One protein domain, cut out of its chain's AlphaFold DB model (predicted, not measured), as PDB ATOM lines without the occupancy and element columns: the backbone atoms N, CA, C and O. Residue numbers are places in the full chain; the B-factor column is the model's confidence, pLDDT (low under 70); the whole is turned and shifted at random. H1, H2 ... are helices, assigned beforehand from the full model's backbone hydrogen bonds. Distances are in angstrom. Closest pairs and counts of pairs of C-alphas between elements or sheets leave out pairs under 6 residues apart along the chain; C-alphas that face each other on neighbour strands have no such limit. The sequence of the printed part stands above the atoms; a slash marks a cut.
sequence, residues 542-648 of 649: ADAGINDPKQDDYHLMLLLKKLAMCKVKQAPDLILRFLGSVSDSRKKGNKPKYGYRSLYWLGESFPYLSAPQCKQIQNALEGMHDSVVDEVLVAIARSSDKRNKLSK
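Overview. This is residues 542 to 648 of the 649 residues of an uncharacterized protein of Stieleria varia (UniProt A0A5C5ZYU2). Four longer helices, H2, H3, H5 and H6, run roughly along one axis, H3 between H2 on one side and H5 with H6 on the other. Short H4 sits near the middle, between H2 and H6, and short H1 packs on H2 and H3. The printed part has 107 residues, with six named helices in the order H1 to H6 along the chain, which hold 69 of these residues, and no named strand; the class is all helix, and the whole is compact, with a radius of gyration of the C-alphas of 13.2 A and spans of 42 by 25 by 24 A.

Arrangement. H2, residues 553 to 565, and H3, residues 571 to 587, the hub, form a hairpin, a shallow tilt of 24 degrees; their closest C-alphas, Ala 564 and Ala 571, are 5.4 A apart. H4, residues 600 to 603, touches H6, residues 626 to 646, with closest C-alphas Gly 603 and Ala 635, 4.8 A. Every O i to N i+4 pair is within hydrogen-bond range in H2 and H3; in H6, 13 of 17.

Along the chain. H1, residues 542 to 546, begins at C-alpha (-16.148, 47.745, -45.810). H5 is residues 611 to 619. H6, 30.1 A, ends at (-19.555, 33.576, -25.519).

Size, cuts and confidence. The printed part has no cut; residues 588 to 599 are a long link. pLDDT is under 70 at 591 to 598 and 640 to 648.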
ATOM      1  N   ALA A 542     -15.282  47.042 -46.754       92.94
ATOM      2  CA  ALA A 542     -16.148  47.745 -45.810       92.94
ATOM      3  C   ALA A 542     -16.064  49.255 -46.031       92.94
ATOM      4  O   ALA A 542     -17.079  49.931 -46.162       92.94
ATOM      5  N   ASP A 543     -14.831  49.758 -46.094       92.88
ATOM      6  CA  ASP A 543     -14.524  51.177 -46.186       92.88
ATOM      7  C   ASP A 543     -15.077  51.799 -47.471       92.88
ATOM      8  O   ASP A 543     -15.757  52.827 -47.428       92.88
ATOM      9  N   ALA A 544     -14.874  51.121 -48.604       91.12
ATOM     10  CA  ALA A 544     -15.445  51.527 -49.881       91.12
ATOM     11  C   ALA A 544     -16.985  51.489 -49.865       91.12
ATOM     12  O   ALA A 544     -17.626  52.413 -50.364       91.12
ATOM     13  N   GLY A 545     -17.577  50.448 -49.267       88.75
ATOM     14  CA  GLY A 545     -19.028  50.251 -49.231       88.75
ATOM     15  C   GLY A 545     -19.780  51.272 -48.375       88.75
ATOM     16  O   GLY A 545     -20.879  51.669 -48.746       88.75
ATOM     17  N   ILE A 546     -19.193  51.746 -47.268       88.62
ATOM     18  CA  ILE A 546     -19.815  52.750 -46.375       88.62
ATOM     19  C   ILE A 546     -20.122  54.064 -47.110       88.62
ATOM     20  O   ILE A 546     -21.101  54.745 -46.788       88.62
ATOM     21  N   ASN A 547     -19.286  54.411 -48.089       78.94
ATOM     22  CA  ASN A 547     -19.371  55.664 -48.835       78.94
ATOM     23  C   ASN A 547     -20.088  55.516 -50.190       78.94
ATOM     24  O   ASN A 547     -20.255  56.513 -50.895       78.94
ATOM     25  N   ASP A 548     -20.503  54.306 -50.578       83.19
ATOM     26  CA  ASP A 548     -21.158  54.056 -51.863       83.19
ATOM     27  C   ASP A 548     -22.695  54.069 -51.715       83.19
ATOM     28  O   ASP A 548     -23.275  53.142 -51.150       83.19
ATOM     29  N   PRO A 549     -23.409  55.064 -52.281       70.94
ATOM     30  CA  PRO A 549     -24.870  55.145 -52.193       70.94
ATOM     31  C   PRO A 549     -25.605  54.020 -52.948       70.94
ATOM     32  O   PRO A 549     -26.832  53.878 -52.832       70.94
ATOM     33  N   LYS A 550     -24.895  53.242 -53.776       74.31
ATOM     34  CA  LYS A 550     -25.427  52.069 -54.480       74.31
ATOM     35  C   LYS A 550     -25.226  50.771 -53.704       74.31
ATOM     36  O   LYS A 550     -25.882  49.792 -54.057       74.31
ATOM     37  N   GLN A 551     -24.376  50.764 -52.680       77.38
ATOM     38  CA  GLN A 551     -24.104  49.577 -51.882       77.38
ATOM     39  C   GLN A 551     -25.376  49.091 -51.178       77.38
ATOM     40  O   GLN A 551     -26.213  49.877 -50.734       77.38
ATOM     41  N   ASP A 552     -25.526  47.770 -51.103       72.88
ATOM     42  CA  ASP A 552     -26.575  47.142 -50.311       72.88
ATOM     43  C   ASP A 552     -26.159  47.091 -48.833       72.88
ATOM     44  O   ASP A 552     -25.176  46.427 -48.474       72.88
ATOM     45  N   ASP A 553     -26.928  47.783 -47.987       78.50
ATOM     46  CA  ASP A 553     -26.721  47.874 -46.538       78.50
ATOM     47  C   ASP A 553     -26.688  46.489 -45.884       78.50
ATOM     48  O   ASP A 553     -25.950  46.271 -44.924       78.50
ATOM     49  N   TYR A 554     -27.448  45.524 -46.408       79.56
ATOM     50  CA  TYR A 554     -27.482  44.173 -45.857       79.56
ATOM     51  C   TYR A 554     -26.125  43.469 -45.954       79.56
ATOM     52  O   TYR A 554     -25.580  43.019 -44.943       79.56
ATOM     53  N   HIS A 555     -25.539  43.428 -47.150       80.00
ATOM     54  CA  HIS A 555     -24.225  42.821 -47.360       80.00
ATOM     55  C   HIS A 555     -23.125  43.556 -46.584       80.00
ATOM     56  O   HIS A 555     -22.204  42.920 -46.067       80.00
ATOM     57  N   LEU A 556     -23.239  44.883 -46.449       86.69
ATOM     58  CA  LEU A 556     -22.306  45.674 -45.653       86.69
ATOM     59  C   LEU A 556     -22.410  45.341 -44.157       86.69
ATOM     60  O   LEU A 556     -21.387  45.131 -43.509       86.69
ATOM     61  N   MET A 557     -23.620  45.194 -43.610       87.62
ATOM     62  CA  MET A 557     -23.822  44.763 -42.220       87.62
ATOM     63  C   MET A 557     -23.239  43.369 -41.953       87.62
ATOM     64  O   MET A 557     -22.618  43.157 -40.910       87.62
ATOM     65  N   LEU A 558     -23.379  42.429 -42.894       85.94
ATOM     66  CA  LEU A 558     -22.765  41.098 -42.787       85.94
ATOM     67  C   LEU A 558     -21.242  41.157 -42.773       85.94
ATOM     68  O   LEU A 558     -20.590  40.448 -42.003       85.94
ATOM     69  N   LEU A 559     -20.677  42.038 -43.591       90.31
ATOM     70  CA  LEU A 559     -19.247  42.285 -43.624       90.31
ATOM     71  C   LEU A 559     -18.760  42.873 -42.292       90.31
ATOM     72  O   LEU A 559     -17.815  42.347 -41.701       90.31
ATOM     73  N   LEU A 560     -19.433  43.899 -41.766       92.06
ATOM     74  CA  LEU A 560     -19.107  44.495 -40.465       92.06
ATOM     75  C   LEU A 560     -19.222  43.473 -39.324       92.06
ATOM     76  O   LEU A 560     -18.337  43.394 -38.469       92.06
ATOM     77  N   LYS A 561     -20.260  42.627 -39.352       89.88
ATOM     78  CA  LYS A 561     -20.420  41.503 -38.423       89.88
ATOM     79  C   LYS A 561     -19.231  40.548 -38.503       89.88
ATOM     80  O   LYS A 561     -18.668  40.213 -37.464       89.88
ATOM     81  N   LYS A 562     -18.789  40.163 -39.706       89.69
ATOM     82  CA  LYS A 562     -17.610  39.303 -39.887       89.69
ATOM     83  C   LYS A 562     -16.338  39.933 -39.310       89.69
ATOM     84  O   LYS A 562     -15.593  39.248 -38.611       89.69
ATOM     85  N   LEU A 563     -16.102  41.225 -39.544       93.31
ATOM     86  CA  LEU A 563     -14.942  41.937 -38.991       93.31
ATOM     87  C   LEU A 563     -14.972  41.982 -37.454       93.31
ATOM     88  O   LEU A 563     -13.945  41.742 -36.815       93.31
ATOM     89  N   ALA A 564     -16.144  42.220 -36.859       91.50
ATOM     90  CA  ALA A 564     -16.331  42.178 -35.409       91.50
ATOM     91  C   ALA A 564     -16.078  40.769 -34.845       91.50
ATOM     92  O   ALA A 564     -15.314  40.616 -33.892       91.50
ATOM     93  N   MET A 565     -16.632  39.727 -35.478       88.06
ATOM     94  CA  MET A 565     -16.400  38.322 -35.112       88.06
ATOM     95  C   MET A 565     -14.918  37.942 -35.156       88.06
ATOM     96  O   MET A 565     -14.431  37.217 -34.290       88.06
ATOM     97  N   CYS A 566     -14.183  38.456 -36.142       89.06
ATOM     98  CA  CYS A 566     -12.745  38.244 -36.267       89.06
ATOM     99  C   CYS A 566     -11.900  39.147 -35.350       89.06
ATOM    100  O   CYS A 566     -10.673  39.080 -35.415       89.06
ATOM    101  N   LYS A 567     -12.527  39.961 -34.487       90.25
ATOM    102  CA  LYS A 567     -11.871  40.900 -33.558       90.25
ATOM    103  C   LYS A 567     -10.906  41.861 -34.262       90.25
ATOM    104  O   LYS A 567      -9.851  42.210 -33.732       90.25
ATOM    105  N   VAL A 568     -11.270  42.296 -35.466       93.25
ATOM    106  CA  VAL A 568     -10.486  43.260 -36.243       93.25
ATOM    107  C   VAL A 568     -10.489  44.614 -35.529       93.25
ATOM    108  O   VAL A 568     -11.547  45.131 -35.170       93.25
ATOM    109  N   LYS A 569      -9.307  45.214 -35.338       92.56
ATOM    110  CA  LYS A 569      -9.131  46.469 -34.579       92.56
ATOM    111  C   LYS A 569      -9.983  47.621 -35.128       92.56
ATOM    112  O   LYS A 569     -10.483  48.427 -34.353       92.56
ATOM    113  N   GLN A 570     -10.151  47.678 -36.446       94.19
ATOM    114  CA  GLN A 570     -10.900  48.704 -37.174       94.19
ATOM    115  C   GLN A 570     -12.422  48.496 -37.133       94.19
ATOM    116  O   GLN A 570     -13.160  49.403 -37.503       94.19
ATOM    117  N   ALA A 571     -12.919  47.333 -36.689       93.38
ATOM    118  CA  ALA A 571     -14.348  47.019 -36.752       93.38
ATOM    119  C   ALA A 571     -15.249  48.046 -36.029       93.38
ATOM    120  O   ALA A 571     -16.240  48.453 -36.632       93.38
ATOM    121  N   PRO A 572     -14.935  48.532 -34.805       93.75
ATOM    122  CA  PRO A 572     -15.765  49.540 -34.138       93.75
ATOM    123  C   PRO A 572     -15.848  50.863 -34.908       93.75
ATOM    124  O   PRO A 572     -16.919  51.454 -34.984       93.75
ATOM    125  N   ASP A 573     -14.737  51.307 -35.501       94.81
ATOM    126  CA  ASP A 573     -14.682  52.545 -36.287       94.81
ATOM    127  C   ASP A 573     -15.511  52.432 -37.576       94.81
ATOM    128  O   ASP A 573     -16.333  53.296 -37.877       94.81
ATOM    129  N   LEU A 574     -15.383  51.311 -38.290       94.94
ATOM    130  CA  LEU A 574     -16.177  51.037 -39.490       94.94
ATOM    131  C   LEU A 574     -17.680  50.958 -39.180       94.94
ATOM    132  O   LEU A 574     -18.493  51.495 -39.932       94.94
ATOM    133  N   ILE A 575     -18.056  50.339 -38.056       94.31
ATOM    134  CA  ILE A 575     -19.447  50.302 -37.582       94.31
ATOM    135  C   ILE A 575     -19.960  51.719 -37.306       94.31
ATOM    136  O   ILE A 575     -21.058  52.060 -37.738       94.31
ATOM    137  N   LEU A 576     -19.173  52.559 -36.630       93.38
ATOM    138  CA  LEU A 576     -19.546  53.947 -36.348       93.38
ATOM    139  C   LEU A 576     -19.754  54.770 -37.616       93.38
ATOM    140  O   LEU A 576     -20.746  55.486 -37.733       93.38
ATOM    141  N   ARG A 577     -18.850  54.636 -38.585       93.38
ATOM    142  CA  ARG A 577     -18.962  55.333 -39.869       93.38
ATOM    143  C   ARG A 577     -20.181  54.875 -40.666       93.38
ATOM    144  O   ARG A 577     -20.874  55.713 -41.241       93.38
ATOM    145  N   PHE A 578     -20.493  53.578 -40.647       92.06
ATOM    146  CA  PHE A 578     -21.730  53.058 -41.231       92.06
ATOM    147  C   PHE A 578     -22.977  53.637 -40.546       92.06
ATOM    148  O   PHE A 578     -23.873  54.131 -41.228       92.06
ATOM    149  N   LEU A 579     -23.017  53.655 -39.209       91.38
ATOM    150  CA  LEU A 579     -24.116  54.260 -38.447       91.38
ATOM    151  C   LEU A 579     -24.292  55.752 -38.766       91.38
ATOM    152  O   LEU A 579     -25.423  56.205 -38.941       91.38
ATOM    153  N   GLY A 580     -23.189  56.493 -38.909       90.69
ATOM    154  CA  GLY A 580     -23.197  57.888 -39.351       90.69
ATOM    155  C   GLY A 580     -23.820  58.057 -40.740       90.69
ATOM    156  O   GLY A 580     -24.744  58.850 -40.900       90.69
ATOM    157  N   SER A 581     -23.399  57.241 -41.712       88.06
ATOM    158  CA  SER A 581     -23.952  57.235 -43.077       88.06
ATOM    159  C   SER A 581     -25.465  56.956 -43.092       88.06
ATOM    160  O   SER A 581     -26.242  57.686 -43.717       88.06
ATOM    161  N   VAL A 582     -25.920  55.961 -42.319       86.94
ATOM    162  CA  VAL A 582     -27.353  55.644 -42.166       86.94
ATOM    163  C   VAL A 582     -28.109  56.795 -41.496       86.94
ATOM    164  O   VAL A 582     -29.194  57.163 -41.951       86.94
ATOM    165  N   SER A 583     -27.546  57.388 -40.440       88.62
ATOM    166  CA  SER A 583     -28.123  58.543 -39.746       88.62
ATOM    167  C   SER A 583     -28.295  59.737 -40.691       88.62
ATOM    168  O   SER A 583     -29.382  60.313 -40.753       88.62
ATOM    169  N   ASP A 584     -27.276  60.076 -41.478       88.56
ATOM    170  CA  ASP A 584     -27.330  61.181 -42.440       88.56
ATOM    171  C   ASP A 584     -28.350  60.930 -43.554       88.56
ATOM    172  O   ASP A 584     -29.063  61.847 -43.971       88.56
ATOM    173  N   SER A 585     -28.469  59.683 -44.013       84.56
ATOM    174  CA  SER A 585     -29.497  59.283 -44.975       84.56
ATOM    175  C   SER A 585     -30.911  59.454 -44.400       84.56
ATOM    176  O   SER A 585     -31.773  60.052 -45.049       84.56
ATOM    177  N   ARG A 586     -31.144  59.021 -43.151       86.25
ATOM    178  CA  ARG A 586     -32.440  59.175 -42.463       86.25
ATOM    179  C   ARG A 586     -32.782  60.646 -42.193       86.25
ATOM    180  O   ARG A 586     -33.918  61.044 -42.437       86.25
ATOM    181  N   LYS A 587     -31.805  61.481 -41.810       87.94
ATOM    182  CA  LYS A 587     -31.975  62.946 -41.673       87.94
ATOM    183  C   LYS A 587     -32.411  63.617 -42.981       87.94
ATOM    184  O   LYS A 587     -33.149  64.595 -42.944       87.94
ATOM    185  N   LYS A 588     -31.997  63.083 -44.136       86.88
ATOM    186  CA  LYS A 588     -32.414  63.554 -45.473       86.88
ATOM    187  C   LYS A 588     -33.797  63.042 -45.903       86.88
ATOM    188  O   LYS A 588     -34.208  63.290 -47.031       86.88
ATOM    189  N   GLY A 589     -34.510  62.321 -45.037       81.06
ATOM    190  CA  GLY A 589     -35.830  61.761 -45.336       81.06
ATOM    191  C   GLY A 589     -35.797  60.538 -46.256       81.06
ATOM    192  O   GLY A 589     -36.853  60.077 -46.695       81.06
ATOM    193  N   ASN A 590     -34.611  59.984 -46.542       75.88
ATOM    194  CA  ASN A 590     -34.510  58.764 -47.330       75.88
ATOM    195  C   ASN A 590     -35.082  57.598 -46.528       75.88
ATOM    196  O   ASN A 590     -34.643  57.292 -45.417       75.88
ATOM    197  N   LYS A 591     -36.054  56.916 -47.126       63.25
ATOM    198  CA  LYS A 591     -36.572  55.663 -46.588       63.25
ATOM    199  C   LYS A 591     -35.586  54.533 -46.919       63.25
ATOM    200  O   LYS A 591     -35.011  54.542 -48.009       63.25
ATOM    201  N   PRO A 592     -35.383  53.562 -46.016       60.84
ATOM    202  CA  PRO A 592     -34.535  52.408 -46.297       60.84
ATOM    203  C   PRO A 592     -35.022  51.673 -47.556       60.84
ATOM    204  O   PRO A 592     -36.225  51.498 -47.747       60.84
ATOM    205  N   LYS A 593     -34.085  51.251 -48.420       54.84
ATOM    206  CA  LYS A 593     -34.369  50.693 -49.760       54.84
ATOM    207  C   LYS A 593     -35.168  49.378 -49.758       54.84
ATOM    208  O   LYS A 593     -35.670  49.001 -50.811       54.84
ATOM    209  N   TYR A 594     -35.338  48.705 -48.616       48.56
ATOM    210  CA  TYR A 594     -36.083  47.446 -48.524       48.56
ATOM    211  C   TYR A 594     -36.970  47.381 -47.275       48.56
ATOM    212  O   TYR A 594     -36.530  47.618 -46.150       48.56
ATOM    213  N   GLY A 595     -38.240  47.040 -47.491       45.69
ATOM    214  CA  GLY A 595     -39.294  46.996 -46.480       45.69
ATOM    215  C   GLY A 595     -39.258  45.767 -45.572       45.69
ATOM    216  O   GLY A 595     -40.268  45.092 -45.487       45.69
ATOM    217  N   TYR A 596     -38.138  45.497 -44.891       36.44
ATOM    218  CA  TYR A 596     -38.072  44.673 -43.673       36.44
ATOM    219  C   TYR A 596     -36.830  45.063 -42.846       36.44
ATOM    220  O   TYR A 596     -35.738  44.584 -43.125       36.44
ATOM    221  N   ARG A 597     -37.059  45.915 -41.827       51.75
ATOM    222  CA  ARG A 597     -36.311  46.110 -40.555       51.75
ATOM    223  C   ARG A 597     -34.784  46.307 -40.647       51.75
ATOM    224  O   ARG A 597     -34.044  45.412 -41.020       51.75
ATOM    225  N   SER A 598     -34.322  47.518 -40.336       63.09
ATOM    226  CA  SER A 598     -33.648  47.868 -39.070       63.09
ATOM    227  C   SER A 598     -32.183  47.417 -38.991       63.09
ATOM    228  O   SER A 598     -31.780  46.409 -39.564       63.09
ATOM    229  N   LEU A 599     -31.368  48.142 -38.228       73.62
ATOM    230  CA  LEU A 599     -29.989  47.821 -37.841       73.62
ATOM    231  C   LEU A 599     -29.892  46.515 -37.022       73.62
ATOM    232  O   LEU A 599     -28.892  46.263 -36.362       73.62
ATOM    233  N   TYR A 600     -30.918  45.663 -37.064       74.69
ATOM    234  CA  TYR A 600     -30.994  44.355 -36.433       74.69
ATOM    235  C   TYR A 600     -29.803  43.467 -36.793       74.69
ATOM    236  O   TYR A 600     -29.139  42.943 -35.900       74.69
ATOM    237  N   TRP A 601     -29.481  43.350 -38.087       74.88
ATOM    238  CA  TRP A 601     -28.360  42.520 -38.545       74.88
ATOM    239  C   TRP A 601     -27.006  43.071 -38.101       74.88
ATOM    240  O   TRP A 601     -26.108  42.296 -37.768       74.88
ATOM    241  N   LEU A 602     -26.877  44.399 -38.029       85.38
ATOM    242  CA  LEU A 602     -25.716  45.044 -37.423       85.38
ATOM    243  C   LEU A 602     -25.662  44.778 -35.914       85.38
ATOM    244  O   LEU A 602     -24.586  44.539 -35.377       85.38
ATOM    245  N   GLY A 603     -26.807  44.758 -35.231       83.62
ATOM    246  CA  GLY A 603     -26.915  44.464 -33.806       83.62
ATOM    247  C   GLY A 603     -26.331  43.107 -33.412       83.62
ATOM    248  O   GLY A 603     -25.712  42.981 -32.357       83.62
ATOM    249  N   GLU A 604     -26.414  42.113 -34.300       82.19
ATOM    250  CA  GLU A 604     -25.788  40.796 -34.119       82.19
ATOM    251  C   GLU A 604     -24.245  40.829 -34.169       82.19
ATOM    252  O   GLU A 604     -23.603  39.820 -33.877       82.19
ATOM    253  N   SER A 605     -23.625  41.969 -34.499       87.25
ATOM    254  CA  SER A 605     -22.172  42.170 -34.384       87.25
ATOM    255  C   SER A 605     -21.726  42.561 -32.968       87.25
ATOM    256  O   SER A 605     -20.611  42.231 -32.562       87.25
ATOM    257  N   PHE A 606     -22.590  43.210 -32.176       88.69
ATOM    258  CA  PHE A 606     -22.237  43.737 -30.852       88.69
ATOM    259  C   PHE A 606     -21.839  42.686 -29.812       88.69
ATOM    260  O   PHE A 606     -20.953  42.987 -29.008       88.69
ATOM    261  N   PRO A 607     -22.372  41.446 -29.824       87.06
ATOM    262  CA  PRO A 607     -21.868  40.390 -28.953       87.06
ATOM    263  C   PRO A 607     -20.378  40.065 -29.145       87.06
ATOM    264  O   PRO A 607     -19.765  39.495 -28.249       87.06
ATOM    265  N   TYR A 608     -19.787  40.429 -30.285       87.69
ATOM    266  CA  TYR A 608     -18.372  40.191 -30.581       87.69
ATOM    267  C   TYR A 608     -17.466  41.380 -30.227       87.69
ATOM    268  O   TYR A 608     -16.241  41.258 -30.287       87.69
ATOM    269  N   LEU A 609     -18.044  42.516 -29.823       90.12
ATOM    270  CA  LEU A 609     -17.309  43.691 -29.364       90.12
ATOM    271  C   LEU A 609     -17.110  43.661 -27.841       90.12
ATOM    272  O   LEU A 609     -17.972  43.236 -27.067       90.12
ATOM    273  N   SER A 610     -15.963  44.167 -27.390       89.19
ATOM    274  CA  SER A 610     -15.675  44.335 -25.963       89.19
ATOM    275  C   SER A 610     -16.583  45.394 -25.322       89.19
ATOM    276  O   SER A 610     -17.093  46.292 -25.994       89.19
ATOM    277  N   ALA A 611     -16.771  45.331 -23.999       86.88
ATOM    278  CA  ALA A 611     -17.559  46.333 -23.274       86.88
ATOM    279  C   ALA A 611     -17.074  47.783 -23.505       86.88
ATOM    280  O   ALA A 611     -17.928  48.634 -23.767       86.88
ATOM    281  N   PRO A 612     -15.754  48.079 -23.522       90.81
ATOM    282  CA  PRO A 612     -15.257  49.403 -23.895       90.81
ATOM    283  C   PRO A 612     -15.640  49.829 -25.317       90.81
ATOM    284  O   PRO A 612     -16.040  50.972 -25.514       90.81
ATOM    285  N   GLN A 613     -15.584  48.920 -26.296       91.31
ATOM    286  CA  GLN A 613     -15.970  49.217 -27.684       91.31
ATOM    287  C   GLN A 613     -17.473  49.497 -27.813       91.31
ATOM    288  O   GLN A 613     -17.862  50.441 -28.493       91.31
ATOM    289  N   CYS A 614     -18.334  48.740 -27.123       89.81
ATOM    290  CA  CYS A 614     -19.768  49.046 -27.092       89.81
ATOM    291  C   CYS A 614     -20.051  50.401 -26.435       89.81
ATOM    292  O   CYS A 614     -20.900  51.139 -26.924       89.81
ATOM    293  N   LYS A 615     -19.332  50.747 -25.358       89.44
ATOM    294  CA  LYS A 615     -19.469  52.052 -24.696       89.44
ATOM    295  C   LYS A 615     -19.008  53.196 -25.600       89.44
ATOM    296  O   LYS A 615     -19.665  54.227 -25.654       89.44
ATOM    297  N   GLN A 616     -17.923  52.997 -26.349       90.62
ATOM    298  CA  GLN A 616     -17.488  53.937 -27.384       90.62
ATOM    299  C   GLN A 616     -18.590  54.151 -28.429       90.62
ATOM    300  O   GLN A 616     -18.875  55.295 -28.771       90.62
ATOM    301  N   ILE A 617     -19.228  53.072 -28.899       90.94
ATOM    302  CA  ILE A 617     -20.333  53.171 -29.858       90.94
ATOM    303  C   ILE A 617     -21.511  53.936 -29.262       90.94
ATOM    304  O   ILE A 617     -22.008  54.855 -29.895       90.94
ATOM    305  N   GLN A 618     -21.908  53.603 -28.032       90.50
ATOM    306  CA  GLN A 618     -23.004  54.257 -27.323       90.50
ATOM    307  C   GLN A 618     -22.777  55.765 -27.157       90.50
ATOM    308  O   GLN A 618     -23.683  56.544 -27.430       90.50
ATOM    309  N   ASN A 619     -21.571  56.178 -26.759       90.44
ATOM    310  CA  ASN A 619     -21.235  57.594 -26.595       90.44
ATOM    311  C   ASN A 619     -21.278  58.358 -27.928       90.44
ATOM    312  O   ASN A 619     -21.620  59.532 -27.958       90.44
ATOM    313  N   ALA A 620     -20.940  57.700 -29.037       90.44
ATOM    314  CA  ALA A 620     -20.947  58.316 -30.360       90.44
ATOM    315  C   ALA A 620     -22.348  58.415 -30.993       90.44
ATOM    316  O   ALA A 620     -22.476  58.984 -32.074       90.44
ATOM    317  N   LEU A 621     -23.395  57.875 -30.351       89.88
ATOM    318  CA  LEU A 621     -24.780  58.014 -30.820       89.88
ATOM    319  C   LEU A 621     -25.341  59.426 -30.605       89.88
ATOM    320  O   LEU A 621     -26.346  59.779 -31.225       89.88
ATOM    321  N   GLU A 622     -24.710  60.236 -29.751       87.19
ATOM    322  CA  GLU A 622     -25.105  61.626 -29.522       87.19
ATOM    323  C   GLU A 622     -25.093  62.418 -30.843       87.19
ATOM    324  O   GLU A 622     -24.083  62.503 -31.540       87.19
ATOM    325  N   GLY A 623     -26.245  62.983 -31.220       83.50
ATOM    326  CA  GLY A 623     -26.408  63.744 -32.465       83.50
ATOM    327  C   GLY A 623     -26.739  62.911 -33.712       83.50
ATOM    328  O   GLY A 623     -26.876  63.483 -34.803       83.50
ATOM    329  N   MET A 624     -26.905  61.589 -33.593       91.88
ATOM    330  CA  MET A 624     -27.471  60.750 -34.656       91.88
ATOM    331  C   MET A 624     -29.004  60.868 -34.723       91.88
ATOM    332  O   MET A 624     -29.643  61.400 -33.824       91.88
ATOM    333  N   HIS A 625     -29.605  60.403 -35.821       90.69
ATOM    334  CA  HIS A 625     -31.063  60.359 -35.984       90.69
ATOM    335  C   HIS A 625     -31.726  59.414 -34.959       90.69
ATOM    336  O   HIS A 625     -31.277  58.276 -34.830       90.69
ATOM    337  N   ASP A 626     -32.829  59.823 -34.320       86.69
ATOM    338  CA  ASP A 626     -33.483  59.105 -33.203       86.69
ATOM    339  C   ASP A 626     -33.708  57.611 -33.470       86.69
ATOM    340  O   ASP A 626     -33.309  56.757 -32.685       86.69
ATOM    341  N   SER A 627     -34.240  57.259 -34.642       85.69
ATOM    342  CA  SER A 627     -34.466  55.848 -34.983       85.69
ATOM    343  C   SER A 627     -33.187  55.003 -35.089       85.69
ATOM    344  O   SER A 627     -33.250  53.789 -34.928       85.69
ATOM    345  N   VAL A 628     -32.022  55.601 -35.373       87.00
ATOM    346  CA  VAL A 628     -30.726  54.895 -35.309       87.00
ATOM    347  C   VAL A 628     -30.343  54.661 -33.854       87.00
ATOM    348  O   VAL A 628     -29.939  53.552 -33.506       87.00
ATOM    349  N   VAL A 629     -30.503  55.687 -33.014       88.06
ATOM    350  CA  VAL A 629     -30.203  55.628 -31.580       88.06
ATOM    351  C   VAL A 629     -31.021  54.520 -30.916       88.06
ATOM    352  O   VAL A 629     -30.441  53.629 -30.295       88.06
ATOM    353  N   ASP A 630     -32.337  54.511 -31.127       85.88
ATOM    354  CA  ASP A 630     -33.251  53.528 -30.541       85.88
ATOM    355  C   ASP A 630     -32.883  52.090 -30.936       85.88
ATOM    356  O   ASP A 630     -32.748  51.206 -30.086       85.88
ATOM    357  N   GLU A 631     -32.667  51.841 -32.231       86.19
ATOM    358  CA  GLU A 631     -32.339  50.506 -32.742       86.19
ATOM    359  C   GLU A 631     -30.987  49.995 -32.211       86.19
ATOM    360  O   GLU A 631     -30.870  48.822 -31.837       86.19
ATOM    361  N   VAL A 632     -29.971  50.865 -32.147       88.44
ATOM    362  CA  VAL A 632     -28.627  50.499 -31.675       88.44
ATOM    363  C   VAL A 632     -28.611  50.266 -30.167       88.44
ATOM    364  O   VAL A 632     -28.027  49.276 -29.722       88.44
ATOM    365  N   LEU A 633     -29.269  51.115 -29.370       87.06
ATOM    366  CA  LEU A 633     -29.341  50.937 -27.916       87.06
ATOM    367  C   LEU A 633     -30.039  49.624 -27.546       87.06
ATOM    368  O   LEU A 633     -29.530  48.874 -26.708       87.06
ATOM    369  N   VAL A 634     -31.146  49.294 -28.222       84.50
ATOM    370  CA  VAL A 634     -31.838  48.008 -28.044       84.50
ATOM    371  C   VAL A 634     -30.915  46.836 -28.378       84.50
ATOM    372  O   VAL A 634     -30.863  45.849 -27.639       84.50
ATOM    373  N   ALA A 635     -30.155  46.927 -29.469       84.06
ATOM    374  CA  ALA A 635     -29.218  45.878 -29.858       84.06
ATOM    375  C   ALA A 635     -28.048  45.720 -28.866       84.06
ATOM    376  O   ALA A 635     -27.695  44.593 -28.512       84.06
ATOM    377  N   ILE A 636     -27.475  46.822 -28.365       84.88
ATOM    378  CA  ILE A 636     -26.417  46.788 -27.343       84.88
ATOM    379  C   ILE A 636     -26.948  46.157 -26.051       84.88
ATOM    380  O   ILE A 636     -26.279  45.283 -25.496       84.88
ATOM    381  N   ALA A 637     -28.154  46.525 -25.609       81.00
ATOM    382  CA  ALA A 637     -28.780  45.950 -24.419       81.00
ATOM    383  C   ALA A 637     -28.981  44.430 -24.550       81.00
ATOM    384  O   ALA A 637     -28.618  43.681 -23.653       81.00
ATOM    385  N   ARG A 638     -29.451  43.939 -25.705       77.69
ATOM    386  CA  ARG A 638     -29.590  42.488 -25.965       77.69
ATOM    387  C   ARG A 638     -28.251  41.740 -26.003       77.69
ATOM    388  O   ARG A 638     -28.205  40.527 -25.803       77.69
ATOM    389  N   SER A 639     -27.154  42.439 -26.293       75.50
ATOM    390  CA  SER A 639     -25.834  41.823 -26.460       75.50
ATOM    391  C   SER A 639     -25.116  41.502 -25.143       75.50
ATOM    392  O   SER A 639     -24.218  40.658 -25.147       75.50
ATOM    393  N   SER A 640     -25.467  42.135 -24.012       68.00
ATOM    394  CA  SER A 640     -24.826  41.861 -22.710       68.00
ATOM    395  C   SER A 640     -25.001  40.406 -22.276       68.00
ATOM    396  O   SER A 640     -24.028  39.766 -21.878       68.00
ATOM    397  N   ASP A 641     -26.197  39.849 -22.460       60.59
ATOM    398  CA  ASP A 641     -26.509  38.470 -22.069       60.59
ATOM    399  C   ASP A 641     -25.810  37.444 -22.973       60.59
ATOM    400  O   ASP A 641     -25.328  36.409 -22.503       60.59
ATOM    401  N   LYS A 642     -25.689  37.747 -24.275       64.06
ATOM    402  CA  LYS A 642     -24.969  36.907 -25.249       64.06
ATOM    403  C   LYS A 642     -23.448  36.920 -25.010       64.06
ATOM    404  O   LYS A 642     -22.820  35.868 -25.102       64.06
ATOM    405  N   ARG A 643     -22.853  38.068 -24.645       68.81
ATOM    406  CA  ARG A 643     -21.407  38.190 -24.341       68.81
ATOM    407  C   ARG A 643     -20.966  37.297 -23.187       68.81
ATOM    408  O   ARG A 643     -19.942  36.626 -23.289       68.81
ATOM    409  N   ASN A 644     -21.773  37.228 -22.129       58.50
ATOM    410  CA  ASN A 644     -21.489  36.375 -20.974       58.50
ATOM    411  C   ASN A 644     -21.474  34.880 -21.339       58.50
ATOM    412  O   ASN A 644     -20.685  34.124 -20.774       58.50
ATOM    413  N   LYS A 645     -22.293  34.453 -22.311       57.03
ATOM    414  CA  LYS A 645     -22.286  33.075 -22.833       57.03
ATOM    415  C   LYS A 645     -21.060  32.794 -23.708       57.03
ATOM    416  O   LYS A 645     -20.408  31.781 -23.499       57.03
ATOM    417  N   LEU A 646     -20.709  33.712 -24.613       56.34
ATOM    418  CA  LEU A 646     -19.555  33.576 -25.519       56.34
ATOM    419  C   LEU A 646     -18.196  33.630 -24.804       56.34
ATOM    420  O   LEU A 646     -17.217  33.125 -25.331       56.34
ATOM    421  N   SER A 647     -18.113  34.233 -23.614       52.50
ATOM    422  CA  SER A 647     -16.877  34.260 -22.812       52.50
ATOM    423  C   SER A 647     -16.534  32.933 -22.114       52.50
ATOM    424  O   SER A 647     -15.444  32.808 -21.560       52.50
ATOM    425  N   LYS A 648     -17.464  31.963 -22.111       39.41
ATOM    426  CA  LYS A 648     -17.335  30.658 -21.435       39.41
ATOM    427  C   LYS A 648     -17.017  29.489 -22.384       39.41
ATOM    428  O   LYS A 648     -16.874  28.365 -21.914       39.41
TER     429      LYS A 648